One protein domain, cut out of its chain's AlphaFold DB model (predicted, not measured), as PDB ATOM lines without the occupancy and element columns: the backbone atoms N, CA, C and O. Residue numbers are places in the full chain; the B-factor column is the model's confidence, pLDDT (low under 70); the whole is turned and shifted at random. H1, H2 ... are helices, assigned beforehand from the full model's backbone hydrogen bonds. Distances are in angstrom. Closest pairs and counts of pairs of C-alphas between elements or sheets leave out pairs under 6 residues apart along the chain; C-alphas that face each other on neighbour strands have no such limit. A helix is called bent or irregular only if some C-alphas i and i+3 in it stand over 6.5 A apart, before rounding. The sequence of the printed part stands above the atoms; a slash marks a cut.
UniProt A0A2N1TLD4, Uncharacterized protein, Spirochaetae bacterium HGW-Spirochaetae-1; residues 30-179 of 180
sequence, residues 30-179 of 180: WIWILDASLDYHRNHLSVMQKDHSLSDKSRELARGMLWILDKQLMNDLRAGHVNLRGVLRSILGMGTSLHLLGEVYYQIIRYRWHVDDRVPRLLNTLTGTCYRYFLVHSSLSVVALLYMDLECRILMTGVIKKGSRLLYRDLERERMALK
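This is residues 30 to 179 of the 180 residues of an uncharacterized protein of Spirochaetae bacterium HGW-Spirochaetae-1 (UniProt A0A2N1TLD4). Look for an up-and-down bundle of four helices, H1, H2, H4 and H5, each running against the one before it in the chain, with H5 in the middle of the whole. The short H3 packs on one end of H4 and H5, while H6 and H7, meeting at about a right angle, cover the end of the bundle where H1 begins and H5 finishes. The printed part has 150 residues with seven named helices, H1 to H7 in chain order, and no named strand; the class is all helix. It is compact, with a radius of gyration of the C-alphas of 15.6 A, and spans 41 by 35 by 24 A.

Find C-alpha 30 at (49.596, -32.632, 44.844); from there H1 runs 30.5 A to residue 50. After a tight link, H2 takes residues 56 to 78 over 32.1 A, ending at C-alpha 78 at (60.887, -29.323, 29.917). H2 is neither bent nor irregular, but only just: C-alphas 70 and 73 are 6.4 A apart. Next come H3, residues 84 to 91, 10.8 A; H4, residues 97 to 110, 20.0 A; and H5, residues 118 to 136, 26.9 A. H6, residues 141 to 156, covers 21.8 A, and H7, residues 166 to 177, covers 16.7 A, ending at C-alpha 177 at (44.087, -46.097, 51.028).

Start at H5, the hub, which touches five helices. It touches H1 at Leu 34 and Thr 129, whose C-alphas, the closest, are 6.3 A apart, at a shallow tilt of 27 degrees, opposite ways. H4 and H5 form a helical hairpin, closest at the C-alphas of Leu 101 and Thr 127, 6.6 A. H2 touches H5 and runs the same way at a shallow tilt of 7 degrees, closest at the C-alphas of Ser 58 and Val 119, 6.7 A. H1 and H2 also form a hairpin, at a shallow tilt of 32 degrees, only just short of steep; the C-alphas of Gln 49 and Arg 59, the closest, are 4.4 A apart. H2 touches H4, closest at the C-alphas of Leu 73 and Ser 97, 5.2 A. H1 and H4 are apart. H3 touches H4 with residues 97 to 99 of H4 alone, closest at the C-alphas of Ser 90 and His 99, 4.8 A. H5 and H6 form a hairpin at a steep tilt of 42 degrees, closest at the C-alphas of Leu 135 and Ser 141, 5.5 A. H6 and H7 touch about perpendicular, at 88 degrees, closest at the C-alphas of Cys 152 and Arg 169, 5.8 A. H7 touches residues 33 to 37 of H1 alone, closest at the C-alphas of Ile 33 and Leu 171, 6.1 A. In H3, H4, H5, H6 and H7 every O i to N i+4 pair is within hydrogen-bond range; H1 has 16 of 17 and H2 17 of 19.

The two C-alphas farthest apart, Arg 110 and Lys 179, are 44.8 A apart. The printed part has no cut and no long link. Its mean pLDDT is 89.9, and residue 82 is the one printed residue under 70.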
ATOM      1  N   TRP A  30      50.330 -33.140  46.000       95.00
ATOM      2  CA  TRP A  30      49.596 -32.632  44.844       95.00
ATOM      3  C   TRP A  30      50.222 -33.042  43.520       95.00
ATOM      4  O   TRP A  30      49.475 -33.354  42.607       95.00
ATOM      5  N   ILE A  31      51.553 -33.118  43.419       93.94
ATOM      6  CA  ILE A  31      52.211 -33.674  42.227       93.94
ATOM      7  C   ILE A  31      51.713 -35.099  41.972       93.94
ATOM      8  O   ILE A  31      51.245 -35.374  40.877       93.94
ATOM      9  N   TRP A  32      51.682 -35.955  42.999       94.69
ATOM     10  CA  TRP A  32      51.161 -37.317  42.856       94.69
ATOM     11  C   TRP A  32      49.700 -37.344  42.372       94.69
ATOM     12  O   TRP A  32      49.375 -38.070  41.439       94.69
ATOM     13  N   ILE A  33      48.820 -36.523  42.966       94.94
ATOM     14  CA  ILE A  33      47.400 -36.447  42.564       94.94
ATOM     15  C   ILE A  33      47.273 -35.972  41.114       94.94
ATOM     16  O   ILE A  33      46.435 -36.466  40.362       94.94
ATOM     17  N   LEU A  34      48.074 -34.982  40.722       94.81
ATOM     18  CA  LEU A  34      48.037 -34.426  39.379       94.81
ATOM     19  C   LEU A  34      48.575 -35.425  38.359       94.81
ATOM     20  O   LEU A  34      47.930 -35.594  37.334       94.81
ATOM     21  N   ASP A  35      49.668 -36.127  38.649       94.38
ATOM     22  CA  ASP A  35      50.202 -37.180  37.784       94.38
ATOM     23  C   ASP A  35      49.168 -38.303  37.589       94.38
ATOM     24  O   ASP A  35      48.833 -38.635  36.452       94.38
ATOM     25  N   ALA A  36      48.543 -38.783  38.672       95.00
ATOM     26  CA  ALA A  36      47.453 -39.761  38.594       95.00
ATOM     27  C   ALA A  36      46.241 -39.228  37.802       95.00
ATOM     28  O   ALA A  36      45.594 -39.959  37.050       95.00
ATOM     29  N   SER A  37      45.946 -37.928  37.913       95.25
ATOM     30  CA  SER A  37      44.925 -37.278  37.092       95.25
ATOM     31  C   SER A  37      45.317 -37.259  35.614       95.25
ATOM     32  O   SER A  37      44.465 -37.530  34.771       95.25
ATOM     33  N   LEU A  38      46.571 -36.965  35.264       95.12
ATOM     34  CA  LEU A  38      47.032 -37.019  33.874       95.12
ATOM     35  C   LEU A  38      46.889 -38.442  33.316       95.12
ATOM     36  O   LEU A  38      46.369 -38.601  32.213       95.12
ATOM     37  N   ASP A  39      47.240 -39.469  34.090       95.62
ATOM     38  CA  ASP A  39      47.095 -40.871  33.682       95.62
ATOM     39  C   ASP A  39      45.630 -41.284  33.501       95.62
ATOM     40  O   ASP A  39      45.284 -41.930  32.508       95.62
ATOM     41  N   TYR A  40      44.737 -40.826  34.384       95.31
ATOM     42  CA  TYR A  40      43.293 -40.977  34.198       95.31
ATOM     43  C   TYR A  40      42.851 -40.435  32.830       95.31
ATOM     44  O   TYR A  40      42.153 -41.131  32.086       95.31
ATOM     45  N   HIS A  41      43.287 -39.227  32.459       96.12
ATOM     46  CA  HIS A  41      42.937 -38.633  31.169       96.12
ATOM     47  C   HIS A  41      43.567 -39.389  29.998       96.12
ATOM     48  O   HIS A  41      42.860 -39.657  29.029       96.12
ATOM     49  N   ARG A  42      44.844 -39.792  30.085       96.06
ATOM     50  CA  ARG A  42      45.499 -40.615  29.049       96.06
ATOM     51  C   ARG A  42      44.699 -41.873  28.754       96.06
ATOM     52  O   ARG A  42      44.401 -42.148  27.594       96.06
ATOM     53  N   ASN A  43      44.297 -42.596  29.797       95.94
ATOM     54  CA  ASN A  43      43.544 -43.837  29.657       95.94
ATOM     55  C   ASN A  43      42.187 -43.598  28.984       95.94
ATOM     56  O   ASN A  43      41.873 -44.247  27.987       95.94
ATOM     57  N   HIS A  44      41.409 -42.623  29.462       95.38
ATOM     58  CA  HIS A  44      40.077 -42.349  28.913       95.38
ATOM     59  C   HIS A  44      40.137 -41.827  27.474       95.38
ATOM     60  O   HIS A  44      39.378 -42.284  26.620       95.38
ATOM     61  N   LEU A  45      41.067 -40.918  27.175       96.50
ATOM     62  CA  LEU A  45      41.256 -40.386  25.826       96.50
ATOM     63  C   LEU A  45      41.744 -41.469  24.858       96.50
ATOM     64  O   LEU A  45      41.273 -41.527  23.721       96.50
ATOM     65  N   SER A  46      42.632 -42.360  25.312       95.81
ATOM     66  CA  SER A  46      43.143 -43.481  24.517       95.81
ATOM     67  C   SER A  46      42.060 -44.504  24.169       95.81
ATOM     68  O   SER A  46      42.048 -45.032  23.054       95.81
ATOM     69  N   VAL A  47      41.122 -44.752  25.089       95.75
ATOM     70  CA  VAL A  47      39.940 -45.579  24.816       95.75
ATOM     71  C   VAL A  47      39.003 -44.862  23.843       95.75
ATOM     72  O   VAL A  47      38.630 -45.442  22.826       95.75
ATOM     73  N   MET A  48      38.683 -43.585  24.082       95.00
ATOM     74  CA  MET A  48      37.751 -42.830  23.233       95.00
ATOM     75  C   MET A  48      38.220 -42.705  21.781       95.00
ATOM     76  O   MET A  48      37.408 -42.825  20.872       95.00
ATOM     77  N   GLN A  49      39.513 -42.508  21.512       93.94
ATOM     78  CA  GLN A  49      39.987 -42.431  20.121       93.94
ATOM     79  C   GLN A  49      39.789 -43.742  19.331       93.94
ATOM     80  O   GLN A  49      39.714 -43.697  18.104       93.94
ATOM     81  N   LYS A  50      39.709 -44.894  20.017       93.56
ATOM     82  CA  LYS A  50      39.518 -46.230  19.420       93.56
ATOM     83  C   LYS A  50      38.052 -46.674  19.406       93.56
ATOM     84  O   LYS A  50      37.727 -47.673  18.776       93.56
ATOM     85  N   ASP A  51      37.174 -45.954  20.097       93.56
ATOM     86  CA  ASP A  51      35.762 -46.300  20.228       93.56
ATOM     87  C   ASP A  51      34.995 -45.929  18.950       93.56
ATOM     88  O   ASP A  51      34.678 -44.766  18.710       93.56
ATOM     89  N   HIS A  52      34.694 -46.927  18.116       92.00
ATOM     90  CA  HIS A  52      33.967 -46.744  16.856       92.00
ATOM     91  C   HIS A  52      32.492 -46.343  17.036       92.00
ATOM     92  O   HIS A  52      31.861 -45.969  16.052       92.00
ATOM     93  N   SER A  53      31.946 -46.393  18.259       92.81
ATOM     94  CA  SER A  53      30.601 -45.876  18.545       92.81
ATOM     95  C   SER A  53      30.560 -44.346  18.630       92.81
ATOM     96  O   SER A  53      29.492 -43.742  18.528       92.81
ATOM     97  N   LEU A  54      31.721 -43.703  18.797       92.31
ATOM     98  CA  LEU A  54      31.853 -42.254  18.824       92.31
ATOM     99  C   LEU A  54      31.929 -41.661  17.418       92.31
ATOM    100  O   LEU A  54      32.538 -42.221  16.506       92.31
ATOM    101  N   SER A  55      31.402 -40.446  17.281       94.06
ATOM    102  CA  SER A  55      31.566 -39.656  16.063       94.06
ATOM    103  C   SER A  55      33.043 -39.412  15.733       94.06
ATOM    104  O   SER A  55      33.898 -39.287  16.619       94.06
ATOM    105  N   ASP A  56      33.341 -39.241  14.444       94.31
ATOM    106  CA  ASP A  56      34.689 -38.906  13.968       94.31
ATOM    107  C   ASP A  56      35.252 -37.667  14.658       94.31
ATOM    108  O   ASP A  56      36.413 -37.667  15.076       94.31
ATOM    109  N   LYS A  57      34.405 -36.650  14.865       94.38
ATOM    110  CA  LYS A  57      34.802 -35.418  15.548       94.38
ATOM    111  C   LYS A  57      35.163 -35.665  17.012       94.38
ATOM    112  O   LYS A  57      36.170 -35.142  17.476       94.38
ATOM    113  N   SER A  58      34.410 -36.496  17.736       94.25
ATOM    114  CA  SER A  58      34.753 -36.850  19.123       94.25
ATOM    115  C   SER A  58      36.100 -37.569  19.198       94.25
ATOM    116  O   SER A  58      36.929 -37.246  20.049       94.25
ATOM    117  N   ARG A  59      36.355 -38.502  18.271       95.88
ATOM    118  CA  ARG A  59      37.626 -39.241  18.192       95.88
ATOM    119  C   ARG A  59      38.799 -38.347  17.799       95.88
ATOM    120  O   ARG A  59      39.910 -38.541  18.286       95.88
ATOM    121  N   GLU A  60      38.584 -37.389  16.904       95.75
ATOM    122  CA  GLU A  60      39.575 -36.376  16.522       95.75
ATOM    123  C   GLU A  60      39.942 -35.479  17.711       95.75
ATOM    124  O   GLU A  60      41.122 -35.307  18.008       95.75
ATOM    125  N   LEU A  61      38.949 -34.975  18.447       95.56
ATOM    126  CA  LEU A  61      39.180 -34.142  19.630       95.56
ATOM    127  C   LEU A  61      39.870 -34.925  20.753       95.56
ATOM    128  O   LEU A  61      40.772 -34.396  21.401       95.56
ATOM    129  N   ALA A  62      39.505 -36.197  20.955       95.94
ATOM    130  CA  ALA A  62      40.186 -37.076  21.903       95.94
ATOM    131  C   ALA A  62      41.667 -37.274  21.540       95.94
ATOM    132  O   ALA A  62      42.533 -37.150  22.408       95.94
ATOM    133  N   ARG A  63      41.969 -37.498  20.252       95.81
ATOM    134  CA  ARG A  63      43.344 -37.558  19.727       95.81
ATOM    135  C   ARG A  63      44.105 -36.255  19.958       95.81
ATOM    136  O   ARG A  63      45.241 -36.298  20.422       95.81
ATOM    137  N   GLY A  64      43.477 -35.113  19.678       95.75
ATOM    138  CA  GLY A  64      44.067 -33.793  19.901       95.75
ATOM    139  C   GLY A  64      44.424 -33.560  21.368       95.75
ATOM    140  O   GLY A  64      45.563 -33.218  21.677       95.75
ATOM    141  N   MET A  65      43.493 -33.830  22.287       96.75
ATOM    142  CA  MET A  65      43.748 -33.717  23.728       96.75
ATOM    143  C   MET A  65      44.862 -34.653  24.204       96.75
ATOM    144  O   MET A  65      45.699 -34.237  25.003       96.75
ATOM    145  N   LEU A  66      44.906 -35.890  23.702       95.94
ATOM    146  CA  LEU A  66      45.959 -36.844  24.051       95.94
ATOM    147  C   LEU A  66      47.333 -36.368  23.556       95.94
ATOM    148  O   LEU A  66      48.306 -36.401  24.303       95.94
ATOM    149  N   TRP A  67      47.407 -35.847  22.330       96.12
ATOM    150  CA  TRP A  67      48.639 -35.264  21.804       96.12
ATOM    151  C   TRP A  67      49.096 -34.050  22.625       96.12
ATOM    152  O   TRP A  67      50.278 -33.949  22.960       96.12
ATOM    153  N   ILE A  68      48.175 -33.159  23.011       94.75
ATOM    154  CA  ILE A  68      48.485 -32.007  23.874       94.75
ATOM    155  C   ILE A  68      49.063 -32.485  25.211       94.75
ATOM    156  O   ILE A  68      50.063 -31.946  25.682       94.75
ATOM    157  N   LEU A  69      48.462 -33.516  25.803       93.88
ATOM    158  CA  LEU A  69      48.879 -34.097  27.075       93.88
ATOM    159  C   LEU A  69      50.269 -34.751  27.009       93.88
ATOM    160  O   LEU A  69      51.099 -34.535  27.893       93.88
ATOM    161  N   ASP A  70      50.546 -35.527  25.964       92.75
ATOM    162  CA  ASP A  70      51.782 -36.312  25.869       92.75
ATOM    163  C   ASP A  70      52.954 -35.541  25.263       92.75
ATOM    164  O   ASP A  70      54.115 -35.826  25.569       92.75
ATOM    165  N   LYS A  71      52.675 -34.567  24.393       91.69
ATOM    166  CA  LYS A  71      53.703 -33.778  23.708       91.69
ATOM    167  C   LYS A  71      53.772 -32.369  24.260       91.69
ATOM    168  O   LYS A  71      54.794 -32.001  24.833       91.69
ATOM    169  N   GLN A  72      52.704 -31.588  24.116       90.94
ATOM    170  CA  GLN A  72      52.778 -30.161  24.415       90.94
ATOM    171  C   GLN A  72      52.996 -29.884  25.905       90.94
ATOM    172  O   GLN A  72      53.867 -29.093  26.252       90.94
ATOM    173  N   LEU A  73      52.270 -30.564  26.795       89.62
ATOM    174  CA  LEU A  73      52.451 -30.398  28.238       89.62
ATOM    175  C   LEU A  73      53.868 -30.800  28.665       89.62
ATOM    176  O   LEU A  73      54.498 -30.098  29.450       89.62
ATOM    177  N   MET A  74      54.402 -31.895  28.115       85.56
ATOM    178  CA  MET A  74      55.777 -32.328  28.386       85.56
ATOM    179  C   MET A  74      56.813 -31.330  27.863       85.56
ATOM    180  O   MET A  74      57.823 -31.090  28.525       85.56
ATOM    181  N   ASN A  75      56.562 -30.712  26.710       88.19
ATOM    182  CA  ASN A  75      57.408 -29.647  26.180       88.19
ATOM    183  C   ASN A  75      57.367 -28.405  27.081       88.19
ATOM    184  O   ASN A  75      58.424 -27.882  27.428       88.19
ATOM    185  N   ASP A  76      56.181 -27.984  27.531       86.44
ATOM    186  CA  ASP A  76      56.018 -26.858  28.460       86.44
ATOM    187  C   ASP A  76      56.738 -27.119  29.796       86.44
ATOM    188  O   ASP A  76      57.374 -26.222  30.359       86.44
ATOM    189  N   LEU A  77      56.681 -28.364  30.285       82.06
ATOM    190  CA  LEU A  77      57.395 -28.822  31.476       82.06
ATOM    191  C   LEU A  77      58.912 -28.727  31.303       82.06
ATOM    192  O   LEU A  77      59.589 -28.104  32.123       82.06
ATOM    193  N   ARG A  78      59.445 -29.309  30.222       81.50
ATOM    194  CA  ARG A  78      60.887 -29.323  29.917       81.50
ATOM    195  C   ARG A  78      61.442 -27.927  29.666       81.50
ATOM    196  O   ARG A  78      62.547 -27.627  30.099       81.50
ATOM    197  N   ALA A  79      60.670 -27.066  29.012       79.69
ATOM    198  CA  ALA A  79      61.049 -25.684  28.740       79.69
ATOM    199  C   ALA A  79      60.951 -24.771  29.982       79.69
ATOM    200  O   ALA A  79      61.213 -23.570  29.897       79.69
ATOM    201  N   GLY A  80      60.546 -25.305  31.143       73.12
ATOM    202  CA  GLY A  80      60.399 -24.532  32.378       73.12
ATOM    203  C   GLY A  80      59.260 -23.512  32.316       73.12
ATOM    204  O   GLY A  80      59.249 -22.530  33.062       73.12
ATOM    205  N   HIS A  81      58.295 -23.713  31.416       74.50
ATOM    206  CA  HIS A  81      57.125 -22.850  31.268       74.50
ATOM    207  C   HIS A  81      56.030 -23.173  32.289       74.50
ATOM    208  O   HIS A  81      55.038 -22.467  32.355       74.50
ATOM    209  N   VAL A  82      56.220 -24.164  33.157       66.44
ATOM    210  CA  VAL A  82      55.288 -24.544  34.233       66.44
ATOM    211  C   VAL A  82      55.289 -23.596  35.433       66.44
ATOM    212  O   VAL A  82      55.475 -23.977  36.577       66.44
ATOM    213  N   ASN A  83      55.072 -22.317  35.196       79.94
ATOM    214  CA  ASN A  83      54.898 -21.329  36.254       79.94
ATOM    215  C   ASN A  83      53.842 -20.309  35.821       79.94
ATOM    216  O   ASN A  83      53.200 -20.458  34.779       79.94
ATOM    217  N   LEU A  84      53.664 -19.242  36.604       75.69
ATOM    218  CA  LEU A  84      52.746 -18.161  36.245       75.69
ATOM    219  C   LEU A  84      53.037 -17.605  34.840       75.69
ATOM    220  O   LEU A  84      52.106 -17.226  34.138       75.69
ATOM    221  N   ARG A  85      54.300 -17.629  34.385       78.38
ATOM    222  CA  ARG A  85      54.641 -17.202  33.024       78.38
ATOM    223  C   ARG A  85      54.015 -18.116  31.978       78.38
ATOM    224  O   ARG A  85      53.535 -17.593  30.991       78.38
ATOM    225  N   GLY A  86      53.953 -19.432  32.174       78.38
ATOM    226  CA  GLY A  86      53.247 -20.325  31.244       78.38
ATOM    227  C   GLY A  86      51.756 -20.047  31.150       78.38
ATOM    228  O   GLY A  86      51.203 -20.042  30.055       78.38
ATOM    229  N   VAL A  87      51.122 -19.745  32.286       79.25
ATOM    230  CA  VAL A  87      49.711 -19.332  32.313       79.25
ATOM    231  C   VAL A  87      49.522 -18.028  31.537       79.25
ATOM    232  O   VAL A  87      48.656 -17.946  30.672       79.25
ATOM    233  N   LEU A  88      50.370 -17.028  31.784       80.50
ATOM    234  CA  LEU A  88      50.330 -15.759  31.054       80.50
ATOM    235  C   LEU A  88      50.615 -15.950  29.557       80.50
ATOM    236  O   LEU A  88      49.949 -15.349  28.723       80.50
ATOM    237  N   ARG A  89      51.557 -16.828  29.202       80.81
ATOM    238  CA  ARG A  89      51.866 -17.177  27.811       80.81
ATOM    239  C   ARG A  89      50.670 -17.787  27.091       80.81
ATOM    240  O   ARG A  89      50.421 -17.427  25.947       80.81
ATOM    241  N   SER A  90      49.920 -18.650  27.771       81.19
ATOM    242  CA  SER A  90      48.673 -19.207  27.247       81.19
ATOM    243  C   SER A  90      47.631 -18.128  26.951       81.19
ATOM    244  O   SER A  90      47.030 -18.140  25.876       81.19
ATOM    245  N   ILE A  91      47.463 -17.166  27.865       80.19
ATOM    246  CA  ILE A  91      46.542 -16.031  27.688       80.19
ATOM    247  C   ILE A  91      46.961 -15.164  26.495       80.19
ATOM    248  O   ILE A  91      46.113 -14.697  25.743       80.19
ATOM    249  N   LEU A  92      48.268 -14.991  26.288       82.75
ATOM    250  CA  LEU A  92      48.835 -14.237  25.168       82.75
ATOM    251  C   LEU A  92      48.823 -15.001  23.830       82.75
ATOM    252  O   LEU A  92      49.406 -14.525  22.860       82.75
ATOM    253  N   GLY A  93      48.202 -16.181  23.761       76.94
ATOM    254  CA  GLY A  93      48.089 -16.948  22.519       76.94
ATOM    255  C   GLY A  93      49.366 -17.672  22.098       76.94
ATOM    256  O   GLY A  93      49.484 -18.113  20.960       76.94
ATOM    257  N   MET A  94      50.350 -17.806  22.991       77.50
ATOM    258  CA  MET A  94      51.510 -18.643  22.696       77.50
ATOM    259  C   MET A  94      51.091 -20.112  22.768       77.50
ATOM    260  O   MET A  94      50.354 -20.490  23.685       77.50
ATOM    261  N   GLY A  95      51.590 -20.924  21.825       80.31
ATOM    262  CA  GLY A  95      51.299 -22.354  21.653       80.31
ATOM    263  C   GLY A  95      51.719 -23.222  22.841       80.31
ATOM    264  O   GLY A  95      52.648 -24.011  22.750       80.31
ATOM    265  N   THR A  96      51.044 -23.026  23.965       86.69
ATOM    266  CA  THR A  96      51.149 -23.754  25.228       86.69
ATOM    267  C   THR A  96      50.026 -24.777  25.301       86.69
ATOM    268  O   THR A  96      48.985 -24.621  24.661       86.69
ATOM    269  N   SER A  97      50.190 -25.799  26.132       89.69
ATOM    270  CA  SER A  97      49.170 -26.828  26.361       89.69
ATOM    271  C   SER A  97      47.816 -26.228  26.748       89.69
ATOM    272  O   SER A  97      46.800 -26.601  26.172       89.69
ATOM    273  N   LEU A  98      47.795 -25.238  27.645       90.50
ATOM    274  CA  LEU A  98      46.569 -24.540  28.047       90.50
ATOM    275  C   LEU A  98      45.900 -23.782  26.891       90.50
ATOM    276  O   LEU A  98      44.676 -23.800  26.787       90.50
ATOM    277  N   HIS A  99      46.684 -23.147  26.014       91.19
ATOM    278  CA  HIS A  99      46.129 -22.448  24.853       91.19
ATOM    279  C   HIS A  99      45.469 -23.437  23.887       91.19
ATOM    280  O   HIS A  99      44.311 -23.257  23.518       91.19
ATOM    281  N   LEU A 100      46.165 -24.533  23.571       92.38
ATOM    282  CA  LEU A 100      45.648 -25.575  22.686       92.38
ATOM    283  C   LEU A 100      44.403 -26.266  23.264       92.38
ATOM    284  O   LEU A 100      43.468 -26.564  22.528       92.38
ATOM    285  N   LEU A 101      44.329 -26.482  24.584       93.94
ATOM    286  CA  LEU A 101      43.097 -26.970  25.223       93.94
ATOM    287  C   LEU A 101      41.940 -25.965  25.069       93.94
ATOM    288  O   LEU A 101      40.795 -26.372  24.866       93.94
ATOM    289  N   GLY A 102      42.231 -24.663  25.105       91.69
ATOM    290  CA  GLY A 102      41.272 -23.611  24.767       91.69
ATOM    291  C   GLY A 102      40.786 -23.698  23.316       91.69
ATOM    292  O   GLY A 102      39.589 -23.586  23.060       91.69
ATOM    293  N   GLU A 103      41.669 -23.984  22.361       93.12
ATOM    294  CA  GLU A 103      41.271 -24.221  20.966       93.12
ATOM    295  C   GLU A 103      40.360 -25.447  20.830       93.12
ATOM    296  O   GLU A 103      39.336 -25.384  20.145       93.12
ATOM    297  N   VAL A 104      40.668 -26.545  21.534       94.12
ATOM    298  CA  VAL A 104      39.794 -27.729  21.596       94.12
ATOM    299  C   VAL A 104      38.417 -27.349  22.147       94.12
ATOM    300  O   VAL A 104      37.404 -27.786  21.599       94.12
ATOM    301  N   TYR A 105      38.348 -26.499  23.175       94.12
ATOM    302  CA  TYR A 105      37.078 -26.005  23.715       94.12
ATOM    303  C   TYR A 105      36.251 -25.267  22.654       94.12
ATOM    304  O   TYR A 105      35.064 -25.561  22.480       94.12
ATOM    305  N   TYR A 106      36.876 -24.373  21.884       93.50
ATOM    306  CA  TYR A 106      36.201 -23.688  20.778       93.50
ATOM    307  C   TYR A 106      35.719 -24.660  19.698       93.50
ATOM    308  O   TYR A 106      34.608 -24.502  19.184       93.50
ATOM    309  N   GLN A 107      36.499 -25.698  19.381       93.81
ATOM    310  CA  GLN A 107      36.052 -26.739  18.455       93.81
ATOM    311  C   GLN A 107      34.840 -27.507  18.994       93.81
ATOM    312  O   GLN A 107      33.908 -27.768  18.233       93.81
ATOM    313  N   ILE A 108      34.800 -27.826  20.290       93.31
ATOM    314  CA  ILE A 108      33.635 -28.482  20.900       93.31
ATOM    315  C   ILE A 108      32.391 -27.605  20.771       93.31
ATOM    316  O   ILE A 108      31.351 -28.104  20.355       93.31
ATOM    317  N   ILE A 109      32.483 -26.306  21.074       92.81
ATOM    318  CA  ILE A 109      31.340 -25.391  20.928       92.81
ATOM    319  C   ILE A 109      30.867 -25.352  19.474       92.81
ATOM    320  O   ILE A 109      29.670 -25.478  19.208       92.81
ATOM    321  N   ARG A 110      31.805 -25.208  18.531       93.19
ATOM    322  CA  ARG A 110      31.506 -25.125  17.097       93.19
ATOM    323  C   ARG A 110      30.811 -26.382  16.576       93.19
ATOM    324  O   ARG A 110      29.909 -26.278  15.751       93.19
ATOM    325  N   TYR A 111      31.210 -27.555  17.061       92.12
ATOM    326  CA  TYR A 111      30.707 -28.850  16.600       92.12
ATOM    327  C   TYR A 111      29.830 -29.566  17.631       92.12
ATOM    328  O   TYR A 111      29.689 -30.781  17.549       92.12
ATOM    329  N   ARG A 112      29.202 -28.838  18.567       89.94
ATOM    330  CA  ARG A 112      28.525 -29.404  19.754       89.94
ATOM    331  C   ARG A 112      27.587 -30.581  19.474       89.94
ATOM    332  O   ARG A 112      27.524 -31.511  20.259       89.94
ATOM    333  N   TRP A 113      26.881 -30.552  18.344       89.25
ATOM    334  CA  TRP A 113      25.910 -31.579  17.953       89.25
ATOM    335  C   TRP A 113      26.548 -32.910  17.545       89.25
ATOM    336  O   TRP A 113      25.891 -33.941  17.555       89.25
ATOM    337  N   HIS A 114      27.828 -32.879  17.185       89.56
ATOM    338  CA  HIS A 114      28.602 -34.029  16.738       89.56
ATOM    339  C   HIS A 114      29.612 -34.473  17.793       89.56
ATOM    340  O   HIS A 114      30.486 -35.272  17.476       89.56
ATOM    341  N   VAL A 115      29.567 -33.934  19.013       90.81
ATOM    342  CA  VAL A 115      30.543 -34.233  20.062       90.81
ATOM    343  C   VAL A 115      29.836 -34.915  21.223       90.81
ATOM    344  O   VAL A 115      28.875 -34.384  21.764       90.81
ATOM    345  N   ASP A 116      30.328 -36.090  21.614       93.06
ATOM    346  CA  ASP A 116      29.834 -36.817  22.786       93.06
ATOM    347  C   ASP A 116      30.131 -36.025  24.069       93.06
ATOM    348  O   ASP A 116      31.247 -35.534  24.260       93.06
ATOM    349  N   ASP A 117      29.158 -35.947  24.980       90.94
ATOM    350  CA  ASP A 117      29.238 -35.196  26.242       90.94
ATOM    351  C   ASP A 117      30.416 -35.593  27.148       90.94
ATOM    352  O   ASP A 117      30.813 -34.846  28.048       90.94
ATOM    353  N   ARG A 118      30.997 -36.783  26.963       91.56
ATOM    354  CA  ARG A 118      32.222 -37.197  27.663       91.56
ATOM    355  C   ARG A 118      33.414 -36.309  27.296       91.56
ATOM    356  O   ARG A 118      34.204 -35.998  28.185       91.56
ATOM    357  N   VAL A 119      33.514 -35.845  26.048       92.75
ATOM    358  CA  VAL A 119      34.624 -35.007  25.556       92.75
ATOM    359  C   VAL A 119      34.721 -33.669  26.312       92.75
ATOM    360  O   VAL A 119      35.776 -33.419  26.897       92.75
ATOM    361  N   PRO A 120      33.676 -32.815  26.394       92.31
ATOM    362  CA  PRO A 120      33.757 -31.564  27.151       92.31
ATOM    363  C   PRO A 120      33.991 -31.782  28.648       92.31
ATOM    364  O   PRO A 120      34.667 -30.972  29.284       92.31
ATOM    365  N   ARG A 121      33.470 -32.876  29.225       91.25
ATOM    366  CA  ARG A 121      33.729 -33.215  30.634       91.25
ATOM    367  C   ARG A 121      35.208 -33.500  30.876       91.25
ATOM    368  O   ARG A 121      35.772 -32.908  31.795       91.25
ATOM    369  N   LEU A 122      35.818 -34.335  30.031       93.38
ATOM    370  CA  LEU A 122      37.248 -34.646  30.080       93.38
ATOM    371  C   LEU A 122      38.111 -33.418  29.795       93.38
ATOM    372  O   LEU A 122      39.121 -33.220  30.461       93.38
ATOM    373  N   LEU A 123      37.707 -32.562  28.856       94.50
ATOM    374  CA  LEU A 123      38.428 -31.324  28.577       94.50
ATOM    375  C   LEU A 123      38.444 -30.396  29.797       94.50
ATOM    376  O   LEU A 123      39.484 -29.832  30.135       94.50
ATOM    377  N   ASN A 124      37.303 -30.239  30.470       92.06
ATOM    378  CA  ASN A 124      37.187 -29.366  31.634       92.06
ATOM    379  C   ASN A 124      38.061 -29.857  32.802       92.06
ATOM    380  O   ASN A 124      38.785 -29.070  33.415       92.06
ATOM    381  N   THR A 125      38.035 -31.162  33.097       93.00
ATOM    382  CA  THR A 125      38.919 -31.758  34.113       93.00
ATOM    383  C   THR A 125      40.387 -31.650  33.717       93.00
ATOM    384  O   THR A 125      41.198 -31.239  34.544       93.00
ATOM    385  N   LEU A 126      40.728 -31.937  32.457       94.88
ATOM    386  CA  LEU A 126      42.103 -31.904  31.959       94.88
ATOM    387  C   LEU A 126      42.689 -30.497  32.036       94.88
ATOM    388  O   LEU A 126      43.780 -30.307  32.567       94.88
ATOM    389  N   THR A 127      41.931 -29.500  31.582       93.56
ATOM    390  CA  THR A 127      42.315 -28.086  31.661       93.56
ATOM    391  C   THR A 127      42.545 -27.677  33.115       93.56
ATOM    392  O   THR A 127      43.568 -27.073  33.441       93.56
ATOM    393  N   GLY A 128      41.645 -28.079  34.022       91.94
ATOM    394  CA  GLY A 128      41.808 -27.872  35.460       91.94
ATOM    395  C   GLY A 128      43.061 -28.538  36.038       91.94
ATOM    396  O   GLY A 128      43.698 -27.960  36.923       91.94
ATOM    397  N   THR A 129      43.434 -29.719  35.543       93.75
ATOM    398  CA  THR A 129      44.654 -30.429  35.944       93.75
ATOM    399  C   THR A 129      45.896 -29.709  35.424       93.75
ATOM    400  O   THR A 129      46.804 -29.453  36.213       93.75
ATOM    401  N   CYS A 130      45.918 -29.280  34.159       91.75
ATOM    402  CA  CYS A 130      47.019 -28.496  33.593       91.75
ATOM    403  C   CYS A 130      47.227 -27.176  34.351       91.75
ATOM    404  O   CYS A 130      48.350 -26.879  34.749       91.75
ATOM    405  N   TYR A 131      46.165 -26.418  34.648       90.31
ATOM    406  CA  TYR A 131      46.283 -25.189  35.446       90.31
ATOM    407  C   TYR A 131      46.908 -25.446  36.818       90.31
ATOM    408  O   TYR A 131      47.837 -24.744  37.220       90.31
ATOM    409  N   ARG A 132      46.428 -26.467  37.536       91.56
ATOM    410  CA  ARG A 132      46.977 -26.838  38.847       91.56
ATOM    411  C   ARG A 132      48.443 -27.247  38.740       91.56
ATOM    412  O   ARG A 132      49.244 -26.798  39.553       91.56
ATOM    413  N   TYR A 133      48.812 -27.997  37.703       91.38
ATOM    414  CA  TYR A 133      50.201 -28.364  37.435       91.38
ATOM    415  C   TYR A 133      51.089 -27.124  37.268       91.38
ATOM    416  O   TYR A 133      52.113 -26.993  37.934       91.38
ATOM    417  N   PHE A 134      50.661 -26.154  36.459       89.56
ATOM    418  CA  PHE A 134      51.407 -24.908  36.253       89.56
ATOM    419  C   PHE A 134      51.531 -24.090  37.547       89.56
ATOM    420  O   PHE A 134      52.568 -23.477  37.802       89.56
ATOM    421  N   LEU A 135      50.498 -24.082  38.393       90.00
ATOM    422  CA  LEU A 135      50.511 -23.348  39.659       90.00
ATOM    423  C   LEU A 135      51.397 -24.006  40.726       90.00
ATOM    424  O   LEU A 135      52.107 -23.300  41.443       90.00
ATOM    425  N   VAL A 136      51.421 -25.339  40.810       91.56
ATOM    426  CA  VAL A 136      52.261 -26.093  41.763       91.56
ATOM    427  C   VAL A 136      53.759 -25.858  41.534       91.56
ATOM    428  O   VAL A 136      54.558 -25.888  42.477       91.56
ATOM    429  N   HIS A 137      54.150 -25.582  40.293       87.25
ATOM    430  CA  HIS A 137      55.529 -25.283  39.907       87.25
ATOM    431  C   HIS A 137      55.836 -23.771  39.849       87.25
ATOM    432  O   HIS A 137      56.974 -23.376  39.602       87.25
ATOM    433  N   SER A 138      54.854 -22.919  40.158       84.69
ATOM    434  CA  SER A 138      54.975 -21.458  40.170       84.69
ATOM    435  C   SER A 138      55.512 -20.896  41.500       84.69
ATOM    436  O   SER A 138      55.484 -21.556  42.542       84.69
ATOM    437  N   SER A 139      55.925 -19.623  41.499       82.19
ATOM    438  CA  SER A 139      56.227 -18.862  42.725       82.19
ATOM    439  C   SER A 139      55.004 -18.714  43.638       82.19
ATOM    440  O   SER A 139      55.141 -18.654  44.855       82.19
ATOM    441  N   LEU A 140      53.799 -18.747  43.062       85.31
ATOM    442  CA  LEU A 140      52.525 -18.744  43.790       85.31
ATOM    443  C   LEU A 140      52.116 -20.132  44.313       85.31
ATOM    444  O   LEU A 140      50.986 -20.308  44.767       85.31
ATOM    445  N   SER A 141      53.012 -21.122  44.259       89.06
ATOM    446  CA  SER A 141      52.704 -22.504  44.644       89.06
ATOM    447  C   SER A 141      52.177 -22.627  46.070       89.06
ATOM    448  O   SER A 141      51.260 -23.404  46.288       89.06
ATOM    449  N   VAL A 142      52.670 -21.836  47.028       89.31
ATOM    450  CA  VAL A 142      52.153 -21.842  48.411       89.31
ATOM    451  C   VAL A 142      50.657 -21.507  48.447       89.31
ATOM    452  O   VAL A 142      49.871 -22.254  49.023       89.31
ATOM    453  N   VAL A 143      50.254 -20.419  47.785       90.00
ATOM    454  CA  VAL A 143      48.852 -19.972  47.736       90.00
ATOM    455  C   VAL A 143      47.993 -20.974  46.968       90.00
ATOM    456  O   VAL A 143      46.899 -21.324  47.406       90.00
ATOM    457  N   ALA A 144      48.505 -21.487  45.848       91.69
ATOM    458  CA  ALA A 144      47.808 -22.492  45.057       91.69
ATOM    459  C   ALA A 144      47.579 -23.792  45.841       91.69
ATOM    460  O   ALA A 144      46.487 -24.347  45.787       91.69
ATOM    461  N   LEU A 145      48.579 -24.261  46.596       94.44
ATOM    462  CA  LEU A 145      48.478 -25.453  47.443       94.44
ATOM    463  C   LEU A 145      47.435 -25.276  48.541       94.44
ATOM    464  O   LEU A 145      46.619 -26.175  48.729       94.44
ATOM    465  N   LEU A 146      47.388 -24.108  49.185       93.31
ATOM    466  CA  LEU A 146      46.353 -23.794  50.173       93.31
ATOM    467  C   LEU A 146      44.950 -23.810  49.555       93.31
ATOM    468  O   LEU A 146      44.040 -24.416  50.118       93.31
ATOM    469  N   TYR A 147      44.781 -23.190  48.384       93.12
ATOM    470  CA  TYR A 147      43.506 -23.198  47.665       93.12
ATOM    471  C   TYR A 147      43.070 -24.622  47.295       93.12
ATOM    472  O   TYR A 147      41.942 -25.019  47.584       93.12
ATOM    473  N   MET A 148      43.967 -25.406  46.689       94.19
ATOM    474  CA  MET A 148      43.667 -26.780  46.285       94.19
ATOM    475  C   MET A 148      43.360 -27.667  47.499       94.19
ATOM    476  O   MET A 148      42.447 -28.490  47.442       94.19
ATOM    477  N   ASP A 149      44.066 -27.473  48.616       93.94
ATOM    478  CA  ASP A 149      43.797 -28.169  49.876       93.94
ATOM    479  C   ASP A 149      42.423 -27.853  50.434       93.94
ATOM    480  O   ASP A 149      41.695 -28.770  50.816       93.94
ATOM    481  N   LEU A 150      42.068 -26.570  50.481       92.75
ATOM    482  CA  LEU A 150      40.763 -26.133  50.946       92.75
ATOM    483  C   LEU A 150      39.659 -26.731  50.071       92.75
ATOM    484  O   LEU A 150      38.720 -27.328  50.590       92.75
ATOM    485  N   GLU A 151      39.809 -26.636  48.749       91.25
ATOM    486  CA  GLU A 151      38.866 -27.204  47.788       91.25
ATOM    487  C   GLU A 151      38.717 -28.718  47.989       91.25
ATOM    488  O   GLU A 151      37.603 -29.215  48.138       91.25
ATOM    489  N   CYS A 152      39.825 -29.459  48.078       91.31
ATOM    490  CA  CYS A 152      39.800 -30.905  48.282       91.31
ATOM    491  C   CYS A 152      39.142 -31.286  49.619       91.31
ATOM    492  O   CYS A 152      38.309 -32.190  49.663       91.31
ATOM    493  N   ARG A 153      39.433 -30.556  50.704       90.88
ATOM    494  CA  ARG A 153      38.792 -30.770  52.013       90.88
ATOM    495  C   ARG A 153      37.289 -30.523  51.965       90.88
ATOM    496  O   ARG A 153      36.538 -31.336  52.497       90.88
ATOM    497  N   ILE A 154      36.845 -29.460  51.295       90.81
ATOM    498  CA  ILE A 154      35.415 -29.191  51.091       90.81
ATOM    499  C   ILE A 154      34.769 -30.357  50.333       90.81
ATOM    500  O   ILE A 154      33.718 -30.841  50.739       90.81
ATOM    501  N   LEU A 155      35.407 -30.873  49.281       90.50
ATOM    502  CA  LEU A 155      34.882 -32.017  48.526       90.50
ATOM    503  C   LEU A 155      34.838 -33.309  49.357       90.50
ATOM    504  O   LEU A 155      33.926 -34.122  49.189       90.50
ATOM    505  N   MET A 156      35.789 -33.495  50.274       88.62
ATOM    506  CA  MET A 156      35.837 -34.648  51.179       88.62
ATOM    507  C   MET A 156      34.672 -34.682  52.173       88.62
ATOM    508  O   MET A 156      34.284 -35.777  52.574       88.62
ATOM    509  N   THR A 157      34.059 -33.535  52.499       89.62
ATOM    510  CA  THR A 157      32.854 -33.477  53.356       89.62
ATOM    511  C   THR A 157      31.646 -34.211  52.763       89.62
ATOM    512  O   THR A 157      30.706 -34.531  53.482       89.62
ATOM    513  N   GLY A 158      31.639 -34.472  51.450       84.44
ATOM    514  CA  GLY A 158      30.538 -35.165  50.775       84.44
ATOM    515  C   GLY A 158      29.299 -34.303  50.507       84.44
ATOM    516  O   GLY A 158      28.345 -34.801  49.907       84.44
ATOM    517  N   VAL A 159      29.317 -33.015  50.880       87.00
ATOM    518  CA  VAL A 159      28.243 -32.057  50.564       87.00
ATOM    519  C   VAL A 159      28.103 -31.886  49.046       87.00
ATOM    520  O   VAL A 159      26.998 -31.884  48.505       87.00
ATOM    521  N   ILE A 160      29.231 -31.817  48.335       83.94
ATOM    522  CA  ILE A 160      29.267 -31.728  46.873       83.94
ATOM    523  C   ILE A 160      29.325 -33.145  46.288       83.94
ATOM    524  O   ILE A 160      30.307 -33.868  46.466       83.94
ATOM    525  N   LYS A 161      28.269 -33.536  45.563       80.69
ATOM    526  CA  LYS A 161      28.102 -34.897  45.011       80.69
ATOM    527  C   LYS A 161      28.306 -35.014  43.501       80.69
ATOM    528  O   LYS A 161      28.346 -36.129  42.992       80.69
ATOM    529  N   LYS A 162      28.417 -33.900  42.771       77.44
ATOM    530  CA  LYS A 162      28.580 -33.889  41.305       77.44
ATOM    531  C   LYS A 162      29.649 -32.883  40.881       77.44
ATOM    532  O   LYS A 162      29.825 -31.861  41.537       77.44
ATOM    533  N   GLY A 163      30.316 -33.158  39.760       78.50
ATOM    534  CA  GLY A 163      31.221 -32.219  39.093       78.50
ATOM    535  C   GLY A 163      32.597 -32.794  38.762       78.50
ATOM    536  O   GLY A 163      33.035 -33.786  39.337       78.50
ATOM    537  N   SER A 164      33.296 -32.118  37.851       75.50
ATOM    538  CA  SER A 164      34.654 -32.447  37.386       75.50
ATOM    539  C   SER A 164      35.688 -32.497  38.516       75.50
ATOM    540  O   SER A 164      36.621 -33.291  38.495       75.50
ATOM    541  N   ARG A 165      35.496 -31.673  39.547       81.88
ATOM    542  CA  ARG A 165      36.418 -31.534  40.683       81.88
ATOM    543  C   ARG A 165      36.446 -32.764  41.598       81.88
ATOM    544  O   ARG A 165      37.390 -32.913  42.368       81.88
ATOM    545  N   LEU A 166      35.452 -33.653  41.502       87.19
ATOM    546  CA  LEU A 166      35.387 -34.882  42.302       87.19
ATOM    547  C   LEU A 166      36.545 -35.838  42.024       87.19
ATOM    548  O   LEU A 166      36.953 -36.549  42.937       87.19
ATOM    549  N   LEU A 167      37.127 -35.786  40.822       90.94
ATOM    550  CA  LEU A 167      38.295 -36.590  40.470       90.94
ATOM    551  C   LEU A 167      39.430 -36.411  41.491       90.94
ATOM    552  O   LEU A 167      40.004 -37.390  41.948       90.94
ATOM    553  N   TYR A 168      39.714 -35.178  41.918       91.38
ATOM    554  CA  TYR A 168      40.796 -34.909  42.873       91.38
ATOM    555  C   TYR A 168      40.512 -35.471  44.269       91.38
ATOM    556  O   TYR A 168      41.430 -35.912  44.954       91.38
ATOM    557  N   ARG A 169      39.241 -35.475  44.685       92.25
ATOM    558  CA  ARG A 169      38.807 -36.100  45.940       92.25
ATOM    559  C   ARG A 169      39.007 -37.611  45.880       92.25
ATOM    560  O   ARG A 169      39.508 -38.194  46.835       92.25
ATOM    561  N   ASP A 170      38.596 -38.233  44.781       92.62
ATOM    562  CA  ASP A 170      38.643 -39.686  44.628       92.62
ATOM    563  C   ASP A 170      40.096 -40.180  44.554       92.62
ATOM    564  O   ASP A 170      40.458 -41.107  45.276       92.62
ATOM    565  N   LEU A 171      40.961 -39.467  43.825       92.94
ATOM    566  CA  LEU A 171      42.405 -39.727  43.800       92.94
ATOM    567  C   LEU A 171      43.065 -39.516  45.171       92.94
ATOM    568  O   LEU A 171      43.933 -40.287  45.574       92.94
ATOM    569  N   GLU A 172      42.659 -38.491  45.928       91.75
ATOM    570  CA  GLU A 172      43.181 -38.286  47.284       91.75
ATOM    571  C   GLU A 172      42.762 -39.419  48.234       91.75
ATOM    572  O   GLU A 172      43.563 -39.838  49.071       91.75
ATOM    573  N   ARG A 173      41.541 -39.953  48.094       91.62
ATOM    574  CA  ARG A 173      41.084 -41.129  48.854       91.62
ATOM    575  C   ARG A 173      41.882 -42.376  48.499       91.62
ATOM    576  O   ARG A 173      42.314 -43.081  49.405       91.62
ATOM    577  N   GLU A 174      42.123 -42.616  47.215       91.81
ATOM    578  CA  GLU A 174      42.968 -43.717  46.746       91.81
ATOM    579  C   GLU A 174      44.383 -43.614  47.329       91.81
ATOM    580  O   GLU A 174      44.899 -44.562  47.918       91.81
ATOM    581  N   ARG A 175      44.977 -42.417  47.304       91.94
ATOM    582  CA  ARG A 175      46.282 -42.151  47.924       91.94
ATOM    583  C   ARG A 175      46.304 -42.421  49.429       91.94
ATOM    584  O   ARG A 175      47.350 -42.773  49.974       91.94
ATOM    585  N   MET A 176      45.209 -42.128  50.132       89.19
ATOM    586  CA  MET A 176      45.080 -42.423  51.561       89.19
ATOM    587  C   MET A 176      44.960 -43.929  51.799       89.19
ATOM    588  O   MET A 176      45.598 -44.425  52.720       89.19
ATOM    589  N   ALA A 177      44.220 -44.647  50.951       90.56
ATOM    590  CA  ALA A 177      44.087 -46.097  51.028       90.56
ATOM    591  C   ALA A 177      45.422 -46.822  50.791       90.56
ATOM    592  O   ALA A 177      45.725 -47.757  51.511       90.56
ATOM    593  N   LEU A 178      46.259 -46.346  49.860       86.56
ATOM    594  CA  LEU A 178      47.589 -46.920  49.581       86.56
ATOM    595  C   LEU A 178      48.627 -46.719  50.704       86.56
ATOM    596  O   LEU A 178      49.730 -47.253  50.617       86.56
ATOM    597  N   LYS A 179      48.333 -45.882  51.706       74.81
ATOM    598  CA  LYS A 179      49.232 -45.610  52.841       74.81
ATOM    599  C   LYS A 179      48.883 -46.400  54.105       74.81
ATOM    600  O   LYS A 179      49.679 -46.348  55.042       74.81
TER     601      LYS A 179